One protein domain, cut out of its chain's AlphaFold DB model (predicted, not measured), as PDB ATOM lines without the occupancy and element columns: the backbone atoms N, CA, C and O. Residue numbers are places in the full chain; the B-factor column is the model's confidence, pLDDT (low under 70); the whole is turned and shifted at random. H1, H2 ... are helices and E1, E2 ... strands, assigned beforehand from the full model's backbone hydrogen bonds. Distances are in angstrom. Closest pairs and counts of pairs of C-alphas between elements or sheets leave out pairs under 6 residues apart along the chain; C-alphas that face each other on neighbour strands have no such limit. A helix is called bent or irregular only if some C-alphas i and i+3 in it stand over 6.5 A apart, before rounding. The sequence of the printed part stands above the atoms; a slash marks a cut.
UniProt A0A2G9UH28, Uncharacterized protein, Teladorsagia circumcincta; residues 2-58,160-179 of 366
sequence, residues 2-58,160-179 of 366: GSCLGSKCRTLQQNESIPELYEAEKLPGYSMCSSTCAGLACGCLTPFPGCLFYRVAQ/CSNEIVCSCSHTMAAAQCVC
ATOM      1  N   GLY A   2     390.404 640.353 489.033       87.00
ATOM      2  CA  GLY A   2     389.661 639.440 489.911       87.00
ATOM      3  C   GLY A   2     390.481 639.039 491.142       87.00
ATOM      4  O   GLY A   2     391.268 639.842 491.651       87.00
ATOM      5  N   SER A   3     390.358 637.783 491.555       90.00
ATOM      6  CA  SER A   3     391.056 637.173 492.694       90.00
ATOM      7  C   SER A   3     392.564 636.988 492.475       90.00
ATOM      8  O   SER A   3     393.296 636.669 493.411       90.00
ATOM      9  N   CYS A   4     393.071 637.206 491.257       88.81
ATOM     10  CA  CYS A   4     394.498 637.109 490.945       88.81
ATOM     11  C   CYS A   4     395.266 638.349 491.434       88.81
ATOM     12  O   CYS A   4     395.511 639.290 490.666       88.81
ATOM     13  N   LEU A   5     395.613 638.355 492.725       87.12
ATOM     14  CA  LEU A   5     396.335 639.427 493.415       87.12
ATOM     15  C   LEU A   5     397.519 638.875 494.225       87.12
ATOM     16  O   LEU A   5     397.395 637.882 494.941       87.12
ATOM     17  N   GLY A   6     398.670 639.548 494.145       84.31
ATOM     18  CA  GLY A   6     399.862 639.206 494.927       84.31
ATOM     19  C   GLY A   6     400.301 637.750 494.743       84.31
ATOM     20  O   GLY A   6     400.447 637.268 493.624       84.31
ATOM     21  N   SER A   7     400.507 637.044 495.855       83.19
ATOM     22  CA  SER A   7     400.907 635.634 495.877       83.19
ATOM     23  C   SER A   7     399.731 634.658 495.974       83.19
ATOM     24  O   SER A   7     399.960 633.505 496.336       83.19
ATOM     25  N   LYS A   8     398.495 635.081 495.652       87.94
ATOM     26  CA  LYS A   8     397.273 634.279 495.857       87.94
ATOM     27  C   LYS A   8     397.395 632.847 495.345       87.94
ATOM     28  O   LYS A   8     397.028 631.917 496.044       87.94
ATOM     29  N   CYS A   9     397.976 632.671 494.162       86.06
ATOM     30  CA  CYS A   9     398.154 631.363 493.541       86.06
ATOM     31  C   CYS A   9     399.002 630.388 494.380       86.06
ATOM     32  O   CYS A   9     398.761 629.189 494.364       86.06
ATOM     33  N   ARG A  10     399.976 630.908 495.139       84.56
ATOM     34  CA  ARG A  10     400.866 630.118 496.007       84.56
ATOM     35  C   ARG A  10     400.282 629.859 497.393       84.56
ATOM     36  O   ARG A  10     400.743 628.959 498.078       84.56
ATOM     37  N   THR A  11     399.335 630.687 497.827       88.31
ATOM     38  CA  THR A  11     398.753 630.634 499.178       88.31
ATOM     39  C   THR A  11     397.329 630.088 499.188       88.31
ATOM     40  O   THR A  11     396.721 630.035 500.252       88.31
ATOM     41  N   LEU A  12     396.780 629.746 498.019       88.88
ATOM     42  CA  LEU A  12     395.432 629.215 497.875       88.88
ATOM     43  C   LEU A  12     395.316 627.887 498.631       88.88
ATOM     44  O   LEU A  12     396.096 626.964 498.393       88.88
ATOM     45  N   GLN A  13     394.329 627.793 499.517       87.56
ATOM     46  CA  GLN A  13     393.995 626.536 500.183       87.56
ATOM     47  C   GLN A  13     392.996 625.730 499.346       87.56
ATOM     48  O   GLN A  13     392.184 626.292 498.615       87.56
ATOM     49  N   GLN A  14     393.015 624.404 499.490       85.56
ATOM     50  CA  GLN A  14     392.166 623.490 498.709       85.56
ATOM     51  C   GLN A  14     390.663 623.761 498.889       85.56
ATOM     52  O   GLN A  14     389.902 623.672 497.927       85.56
ATOM     53  N   ASN A  15     390.251 624.141 500.101       83.62
ATOM     54  CA  ASN A  15     388.855 624.427 500.447       83.62
ATOM     55  C   ASN A  15     388.533 625.928 500.417       83.62
ATOM     56  O   ASN A  15     387.476 626.344 500.886       83.62
ATOM     57  N   GLU A  16     389.451 626.756 499.919       87.62
ATOM     58  CA  GLU A  16     389.213 628.188 499.823       87.62
ATOM     59  C   GLU A  16     388.258 628.507 498.666       87.62
ATOM     60  O   GLU A  16     388.418 627.998 497.551       87.62
ATOM     61  N   SER A  17     387.283 629.377 498.947       87.12
ATOM     62  CA  SER A  17     386.325 629.859 497.956       87.12
ATOM     63  C   SER A  17     386.952 630.928 497.057       87.12
ATOM     64  O   SER A  17     387.592 631.878 497.522       87.12
ATOM     65  N   ILE A  18     386.770 630.758 495.752       91.69
ATOM     66  CA  ILE A  18     387.195 631.639 494.676       91.69
ATOM     67  C   ILE A  18     385.930 632.050 493.908       91.69
ATOM     68  O   ILE A  18     385.314 631.202 493.263       91.69
ATOM     69  N   PRO A  19     385.556 633.343 493.898       90.88
ATOM     70  CA  PRO A  19     384.361 633.826 493.202       90.88
ATOM     71  C   PRO A  19     384.259 633.382 491.737       90.88
ATOM     72  O   PRO A  19     383.167 633.112 491.243       90.88
ATOM     73  N   GLU A  20     385.394 633.268 491.044       90.94
ATOM     74  CA  GLU A  20     385.479 632.792 489.662       90.94
ATOM     75  C   GLU A  20     385.064 631.317 489.476       90.94
ATOM     76  O   GLU A  20     384.787 630.909 488.350       90.94
ATOM     77  N   LEU A  21     385.005 630.522 490.550       91.38
ATOM     78  CA  LEU A  21     384.723 629.080 490.542       91.38
ATOM     79  C   LEU A  21     383.434 628.701 491.296       91.38
ATOM     80  O   LEU A  21     383.211 627.517 491.552       91.38
ATOM     81  N   TYR A  22     382.567 629.671 491.604       89.75
ATOM     82  CA  TYR A  22     381.363 629.495 492.434       89.75
ATOM     83  C   TYR A  22     380.488 628.283 492.058       89.75
ATOM     84  O   TYR A  22     380.002 627.563 492.926       89.75
ATOM     85  N   GLU A  23     380.296 628.012 490.763       88.06
ATOM     86  CA  GLU A  23     379.476 626.875 490.321       88.06
ATOM     87  C   GLU A  23     380.082 625.516 490.703       88.06
ATOM     88  O   GLU A  23     379.352 624.601 491.079       88.06
ATOM     89  N   ALA A  24     381.412 625.390 490.678       86.75
ATOM     90  CA  ALA A  24     382.113 624.164 491.054       86.75
ATOM     91  C   ALA A  24     382.249 623.996 492.582       86.75
ATOM     92  O   ALA A  24     382.541 622.900 493.058       86.75
ATOM     93  N   GLU A  25     382.035 625.057 493.366       87.38
ATOM     94  CA  GLU A  25     382.053 625.014 494.838       87.38
ATOM     95  C   GLU A  25     380.816 624.357 495.442       87.38
ATOM     96  O   GLU A  25     380.854 623.904 496.582       87.38
ATOM     97  N   LYS A  26     379.735 624.235 494.666       89.25
ATOM     98  CA  LYS A  26     378.522 623.509 495.071       89.25
ATOM     99  C   LYS A  26     378.746 621.997 495.196       89.25
ATOM    100  O   LYS A  26     377.830 621.278 495.581       89.25
ATOM    101  N   LEU A  27     379.935 621.515 494.842       91.25
ATOM    102  CA  LEU A  27     380.330 620.115 494.868       91.25
ATOM    103  C   LEU A  27     381.606 619.932 495.704       91.25
ATOM    104  O   LEU A  27     382.470 620.826 495.721       91.25
ATOM    105  N   PRO A  28     381.764 618.769 496.360       92.12
ATOM    106  CA  PRO A  28     382.997 618.447 497.057       92.12
ATOM    107  C   PRO A  28     384.146 618.376 496.049       92.12
ATOM    108  O   PRO A  28     383.976 617.999 494.887       92.12
ATOM    109  N   GLY A  29     385.322 618.814 496.476       91.12
ATOM    110  CA  GLY A  29     386.441 619.014 495.573       91.12
ATOM    111  C   GLY A  29     387.485 619.953 496.145       91.12
ATOM    112  O   GLY A  29     387.340 620.472 497.253       91.12
ATOM    113  N   TYR A  30     388.511 620.214 495.349       90.94
ATOM    114  CA  TYR A  30     389.665 621.005 495.753       90.94
ATOM    115  C   TYR A  30     390.028 622.021 494.680       90.94
ATOM    116  O   TYR A  30     390.059 621.729 493.480       90.94
ATOM    117  N   SER A  31     390.284 623.237 495.140       91.00
ATOM    118  CA  SER A  31     390.716 624.363 494.328       91.00
ATOM    119  C   SER A  31     392.240 624.374 494.232       91.00
ATOM    120  O   SER A  31     392.953 624.126 495.204       91.00
ATOM    121  N   MET A  32     392.748 624.676 493.044       89.50
ATOM    122  CA  MET A  32     394.167 624.804 492.754       89.50
ATOM    123  C   MET A  32     394.402 626.042 491.892       89.50
ATOM    124  O   MET A  32     393.486 626.611 491.288       89.50
ATOM    125  N   CYS A  33     395.656 626.472 491.844       88.88
ATOM    126  CA  CYS A  33     396.056 627.572 490.994       88.88
ATOM    127  C   CYS A  33     397.398 627.289 490.334       88.88
ATOM    128  O   CYS A  33     398.317 626.760 490.954       88.88
ATOM    129  N   SER A  34     397.521 627.685 489.071       87.06
ATOM    130  CA  SER A  34     398.792 627.715 488.351       87.06
ATOM    131  C   SER A  34     399.047 629.104 487.778       87.06
ATOM    132  O   SER A  34     398.127 629.799 487.350       87.06
ATOM    133  N   SER A  35     400.308 629.535 487.801       85.56
ATOM    134  CA  SER A  35     400.696 630.809 487.193       85.56
ATOM    135  C   SER A  35     400.793 630.648 485.680       85.56
ATOM    136  O   SER A  35     401.447 629.726 485.200       85.56
ATOM    137  N   THR A  36     400.170 631.550 484.931       84.44
ATOM    138  CA  THR A  36     400.228 631.572 483.466       84.44
ATOM    139  C   THR A  36     401.182 632.656 482.977       84.44
ATOM    140  O   THR A  36     401.798 633.385 483.757       84.44
ATOM    141  N   CYS A  37     401.358 632.749 481.663       83.50
ATOM    142  CA  CYS A  37     402.226 633.757 481.075       83.50
ATOM    143  C   CYS A  37     401.718 635.194 481.316       83.50
ATOM    144  O   CYS A  37     400.579 635.423 481.722       83.50
ATOM    145  N   ALA A  38     402.594 636.167 481.072       85.50
ATOM    146  CA  ALA A  38     402.381 637.574 481.390       85.50
ATOM    147  C   ALA A  38     402.488 638.477 480.153       85.50
ATOM    148  O   ALA A  38     403.096 638.106 479.147       85.50
ATOM    149  N   GLY A  39     401.973 639.703 480.264       82.69
ATOM    150  CA  GLY A  39     402.134 640.751 479.258       82.69
ATOM    151  C   GLY A  39     401.224 640.629 478.033       82.69
ATOM    152  O   GLY A  39     400.410 639.711 477.898       82.69
ATOM    153  N   LEU A  40     401.370 641.598 477.123       83.00
ATOM    154  CA  LEU A  40     400.456 641.795 475.991       83.00
ATOM    155  C   LEU A  40     400.433 640.607 475.022       83.00
ATOM    156  O   LEU A  40     399.385 640.302 474.465       83.00
ATOM    157  N   ALA A  41     401.560 639.900 474.876       82.00
ATOM    158  CA  ALA A  41     401.657 638.679 474.069       82.00
ATOM    159  C   ALA A  41     400.721 637.559 474.563       82.00
ATOM    160  O   ALA A  41     400.361 636.667 473.801       82.00
ATOM    161  N   CYS A  42     400.308 637.638 475.826       77.12
ATOM    162  CA  CYS A  42     399.404 636.715 476.497       77.12
ATOM    163  C   CYS A  42     398.027 637.321 476.795       77.12
ATOM    164  O   CYS A  42     397.287 636.796 477.623       77.12
ATOM    165  N   GLY A  43     397.689 638.454 476.172       81.31
ATOM    166  CA  GLY A  43     396.416 639.143 476.402       81.31
ATOM    167  C   GLY A  43     396.310 639.849 477.759       81.31
ATOM    168  O   GLY A  43     395.219 640.259 478.145       81.31
ATOM    169  N   CYS A  44     397.419 640.018 478.487       83.31
ATOM    170  CA  CYS A  44     397.444 640.693 479.785       83.31
ATOM    171  C   CYS A  44     398.049 642.099 479.663       83.31
ATOM    172  O   CYS A  44     399.137 642.278 479.124       83.31
ATOM    173  N   LEU A  45     397.377 643.117 480.212       85.25
ATOM    174  CA  LEU A  45     397.901 644.493 480.230       85.25
ATOM    175  C   LEU A  45     399.116 644.657 481.159       85.25
ATOM    176  O   LEU A  45     399.901 645.587 480.992       85.25
ATOM    177  N   THR A  46     399.266 643.774 482.147       81.56
ATOM    178  CA  THR A  46     400.333 643.833 483.150       81.56
ATOM    179  C   THR A  46     401.466 642.850 482.830       81.56
ATOM    180  O   THR A  46     401.220 641.781 482.268       81.56
ATOM    181  N   PRO A  47     402.716 643.159 483.228       81.50
ATOM    182  CA  PRO A  47     403.858 642.255 483.066       81.50
ATOM    183  C   PRO A  47     403.904 641.144 484.128       81.50
ATOM    184  O   PRO A  47     404.872 640.387 484.184       81.50
ATOM    185  N   PHE A  48     402.889 641.044 484.991       83.19
ATOM    186  CA  PHE A  48     402.811 640.016 486.024       83.19
ATOM    187  C   PHE A  48     402.140 638.747 485.481       83.19
ATOM    188  O   PHE A  48     401.214 638.870 484.676       83.19
ATOM    189  N   PRO A  49     402.573 637.547 485.919       84.56
ATOM    190  CA  PRO A  49     401.925 636.286 485.567       84.56
ATOM    191  C   PRO A  49     400.422 636.320 485.848       84.56
ATOM    192  O   PRO A  49     399.999 636.816 486.896       84.56
ATOM    193  N   GLY A  50     399.625 635.781 484.928       86.38
ATOM    194  CA  GLY A  50     398.212 635.525 485.186       86.38
ATOM    195  C   GLY A  50     398.014 634.380 486.184       86.38
ATOM    196  O   GLY A  50     398.941 633.624 486.483       86.38
ATOM    197  N   CYS A  51     396.792 634.237 486.695       88.19
ATOM    198  CA  CYS A  51     396.397 633.109 487.538       88.19
ATOM    199  C   CYS A  51     395.367 632.270 486.789       88.19
ATOM    200  O   CYS A  51     394.309 632.780 486.420       88.19
ATOM    201  N   LEU A  52     395.663 630.989 486.607       89.19
ATOM    202  CA  LEU A  52     394.692 629.989 486.197       89.19
ATOM    203  C   LEU A  52     394.163 629.312 487.456       89.19
ATOM    204  O   LEU A  52     394.808 628.414 487.999       89.19
ATOM    205  N   PHE A  53     393.008 629.774 487.926       91.50
ATOM    206  CA  PHE A  53     392.259 629.094 488.974       91.50
ATOM    207  C   PHE A  53     391.454 627.957 488.358       91.50
ATOM    208  O   PHE A  53     390.787 628.144 487.340       91.50
ATOM    209  N   TYR A  54     391.511 626.786 488.974       90.94
ATOM    210  CA  TYR A  54     390.692 625.648 488.584       90.94
ATOM    211  C   TYR A  54     390.308 624.838 489.816       90.94
ATOM    212  O   TYR A  54     391.006 624.850 490.828       90.94
ATOM    213  N   ARG A  55     389.179 624.138 489.730       90.56
ATOM    214  CA  ARG A  55     388.679 623.270 490.794       90.56
ATOM    215  C   ARG A  55     388.364 621.908 490.216       90.56
ATOM    216  O   ARG A  55     387.656 621.806 489.216       90.56
ATOM    217  N   VAL A  56     388.887 620.875 490.862       90.44
ATOM    218  CA  VAL A  56     388.498 619.497 490.582       90.44
ATOM    219  C   VAL A  56     387.304 619.197 491.474       90.44
ATOM    220  O   VAL A  56     387.458 619.054 492.685       90.44
ATOM    221  N   ALA A  57     386.116 619.186 490.876       90.88
ATOM    222  CA  ALA A  57     384.863 618.883 491.554       90.88
ATOM    223  C   ALA A  57     384.456 617.431 491.289       90.88
ATOM    224  O   ALA A  57     384.526 616.957 490.154       90.88
ATOM    225  N   GLN A  58     384.015 616.741 492.334       89.12
ATOM    226  CA  GLN A  58     383.544 615.366 492.251       89.12
ATOM    227  C   GLN A  58     382.043 615.362 491.981       89.12
ATOM    228  O   GLN A  58     381.261 615.953 492.726       89.12
ATOM    229  N   CYS A 160     380.723 616.961 502.117       92.81
ATOM    230  CA  CYS A 160     381.576 615.805 502.322       92.81
ATOM    231  C   CYS A 160     383.057 616.167 502.170       92.81
ATOM    232  O   CYS A 160     383.431 617.079 501.427       92.81
ATOM    233  N   SER A 161     383.904 615.432 502.887       91.44
ATOM    234  CA  SER A 161     385.351 615.553 502.761       91.44
ATOM    235  C   SER A 161     385.789 615.032 501.398       91.44
ATOM    236  O   SER A 161     385.207 614.084 500.873       91.44
ATOM    237  N   ASN A 162     386.823 615.636 500.825       89.12
ATOM    238  CA  ASN A 162     387.375 615.220 499.545       89.12
ATOM    239  C   ASN A 162     388.879 614.964 499.674       89.12
ATOM    240  O   ASN A 162     389.602 615.797 500.222       89.12
ATOM    241  N   GLU A 163     389.363 613.910 499.018       85.38
ATOM    242  CA  GLU A 163     390.791 613.652 498.826       85.38
ATOM    243  C   GLU A 163     391.296 614.040 497.423       85.38
ATOM    244  O   GLU A 163     390.558 614.072 496.431       85.38
ATOM    245  N   ILE A 164     392.594 614.344 497.314       84.50
ATOM    246  CA  ILE A 164     393.237 614.610 496.019       84.50
ATOM    247  C   ILE A 164     393.549 613.282 495.332       84.50
ATOM    248  O   ILE A 164     394.540 612.617 495.631       84.50
ATOM    249  N   VAL A 165     392.705 612.925 494.367       83.38
ATOM    250  CA  VAL A 165     392.802 611.670 493.600       83.38
ATOM    251  C   VAL A 165     393.028 611.875 492.098       83.38
ATOM    252  O   VAL A 165     392.978 610.913 491.329       83.38
ATOM    253  N   CYS A 166     393.276 613.112 491.659       85.00
ATOM    254  CA  CYS A 166     393.557 613.424 490.257       85.00
ATOM    255  C   CYS A 166     394.886 614.160 490.101       85.00
ATOM    256  O   CYS A 166     395.234 615.021 490.906       85.00
ATOM    257  N   SER A 167     395.604 613.843 489.027       86.00
ATOM    258  CA  SER A 167     396.789 614.571 488.589       86.00
ATOM    259  C   SER A 167     396.388 615.604 487.545       86.00
ATOM    260  O   SER A 167     395.807 615.261 486.517       86.00
ATOM    261  N   CYS A 168     396.671 616.878 487.809       85.25
ATOM    262  CA  CYS A 168     396.325 617.975 486.913       85.25
ATOM    263  C   CYS A 168     397.578 618.614 486.323       85.25
ATOM    264  O   CYS A 168     398.473 619.050 487.042       85.25
ATOM    265  N   SER A 169     397.593 618.727 485.002       84.56
ATOM    266  CA  SER A 169     398.512 619.577 484.252       84.56
ATOM    267  C   SER A 169     397.772 620.818 483.759       84.56
ATOM    268  O   SER A 169     396.542 620.884 483.799       84.56
ATOM    269  N   HIS A 170     398.500 621.831 483.305       79.50
ATOM    270  CA  HIS A 170     397.888 623.041 482.778       79.50
ATOM    271  C   HIS A 170     398.506 623.448 481.448       79.50
ATOM    272  O   HIS A 170     399.702 623.306 481.202       79.50
ATOM    273  N   THR A 171     397.654 623.999 480.597       76.69
ATOM    274  CA  THR A 171     398.032 624.781 479.425       76.69
ATOM    275  C   THR A 171     397.902 626.268 479.759       76.69
ATOM    276  O   THR A 171     397.504 626.644 480.861       76.69
ATOM    277  N   MET A 172     398.196 627.143 478.798       68.00
ATOM    278  CA  MET A 172     398.050 628.591 478.994       68.00
ATOM    279  C   MET A 172     396.594 629.028 479.246       68.00
ATOM    280  O   MET A 172     396.391 630.101 479.805       68.00
ATOM    281  N   ALA A 173     395.604 628.217 478.847       71.12
ATOM    282  CA  ALA A 173     394.182 628.570 478.915       71.12
ATOM    283  C   ALA A 173     393.324 627.616 479.765       71.12
ATOM    284  O   ALA A 173     392.262 628.021 480.229       71.12
ATOM    285  N   ALA A 174     393.747 626.364 479.964       79.25
ATOM    286  CA  ALA A 174     392.933 625.351 480.634       79.25
ATOM    287  C   ALA A 174     393.775 624.362 481.440       79.25
ATOM    288  O   ALA A 174     394.883 624.000 481.034       79.25
ATOM    289  N   ALA A 175     393.210 623.885 482.548       85.38
ATOM    290  CA  ALA A 175     393.727 622.742 483.289       85.38
ATOM    291  C   ALA A 175     393.217 621.433 482.665       85.38
ATOM    292  O   ALA A 175     392.059 621.338 482.257       85.38
ATOM    293  N   GLN A 176     394.085 620.431 482.590       87.50
ATOM    294  CA  GLN A 176     393.777 619.076 482.146       87.50
ATOM    295  C   GLN A 176     394.078 618.116 483.290       87.50
ATOM    296  O   GLN A 176     395.235 617.950 483.676       87.50
ATOM    297  N   CYS A 177     393.033 617.493 483.825       85.69
ATOM    298  CA  CYS A 177     393.136 616.578 484.951       85.69
ATOM    299  C   CYS A 177     392.870 615.142 484.511       85.69
ATOM    300  O   CYS A 177     391.910 614.869 483.792       85.69
ATOM    301  N   VAL A 178     393.715 614.232 484.983       86.31
ATOM    302  CA  VAL A 178     393.582 612.788 484.831       86.31
ATOM    303  C   VAL A 178     393.354 612.208 486.221       86.31
ATOM    304  O   VAL A 178     394.201 612.333 487.104       86.31
ATOM    305  N   CYS A 179     392.181 611.621 486.429       79.94
ATOM    306  CA  CYS A 179     391.809 610.966 487.680       79.94
ATOM    307  C   CYS A 179     392.021 609.456 487.568       79.94
ATOM    308  O   CYS A 179     391.918 608.904 486.470       79.94
TER     309      CYS A 179
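This is residues 2 to 58 and 160 to 179 of the 366 residues of an uncharacterized protein of Teladorsagia circumcincta (UniProt A0A2G9UH28). A two-stranded hairpin, E1 and E2, runs through the middle, with two short helices, H1 near E1 and H2 near E2, on one side of it and a second, shorter hairpin, E3 and E4, on the other side, loosely packed with few close C-alphas. The long loop of residues 36 to 50 extends the E1 and E2 hairpin at one end. The 77 printed residues include two named helices and four named strands, in the order H1, H2, E1, E2, E3, E4; each hairpin is its own antiparallel two-stranded sheet. The class is mixed, helices and strands, with 35 of the 77 residues, under half, in named elements. The whole is compact, with a radius of gyration of the C-alphas of 13.0 A, yet elongated, spanning 41 by 23 by 20 A.

H1 is residues 8 to 11, beginning at C-alpha 8 (397.273, 634.279, 495.857). H2, residues 19 to 25, is irregular: C-alphas 20 and 23 are 8.5 A apart. E1, residues 29 to 35, is 20.3 A long and starts at C-alpha 29 (386.441, 619.014, 495.573). E2, residues 51 to 57, is 18.7 A long. E3, residues 166 to 170, is 12.9 A long. E4, residues 175 to 179, is 12.7 A long and ends at C-alpha 179 (391.809, 610.966, 487.680).

E1 and E2 form an antiparallel hairpin at 161 degrees between directions, with N 32 and O 54 within hydrogen-bond range at 2.8 A and N 52 and O 34 at 2.8 A. The closest C-alphas of H1 and E1 are those of Cys 9 and Cys 33, 5.0 A apart. The closest of H2 and E2 are those of Ala 24 and Ala 57, 6.0 A apart. H1 and H2 are apart. E3 and E4 form an antiparallel hairpin at 160 degrees, with N 167 and O 178 within hydrogen-bond range at 2.8 A. The closest C-alphas of E2 and E4 are those of Tyr 54 and Ala 175, 6.8 A apart, while E1 and E4 are apart. In H2, 1 of 3 O i to N i+4 pairs and 2 of 4 O i to N i+3 pairs are within hydrogen-bond range; H1 is too short for an O i to N i+4 pair.

The two C-alphas farthest apart are those of Leu 40 and Cys 160, at 41.5 A. Residues 59 to 159 are not printed, and C-alphas 58 and 160 are 10.3 A apart across the cut. The link from E1 to E2, 15 residues, is long. The mean pLDDT of the printed part is 86.2, and Met 172 is the one printed residue under 70.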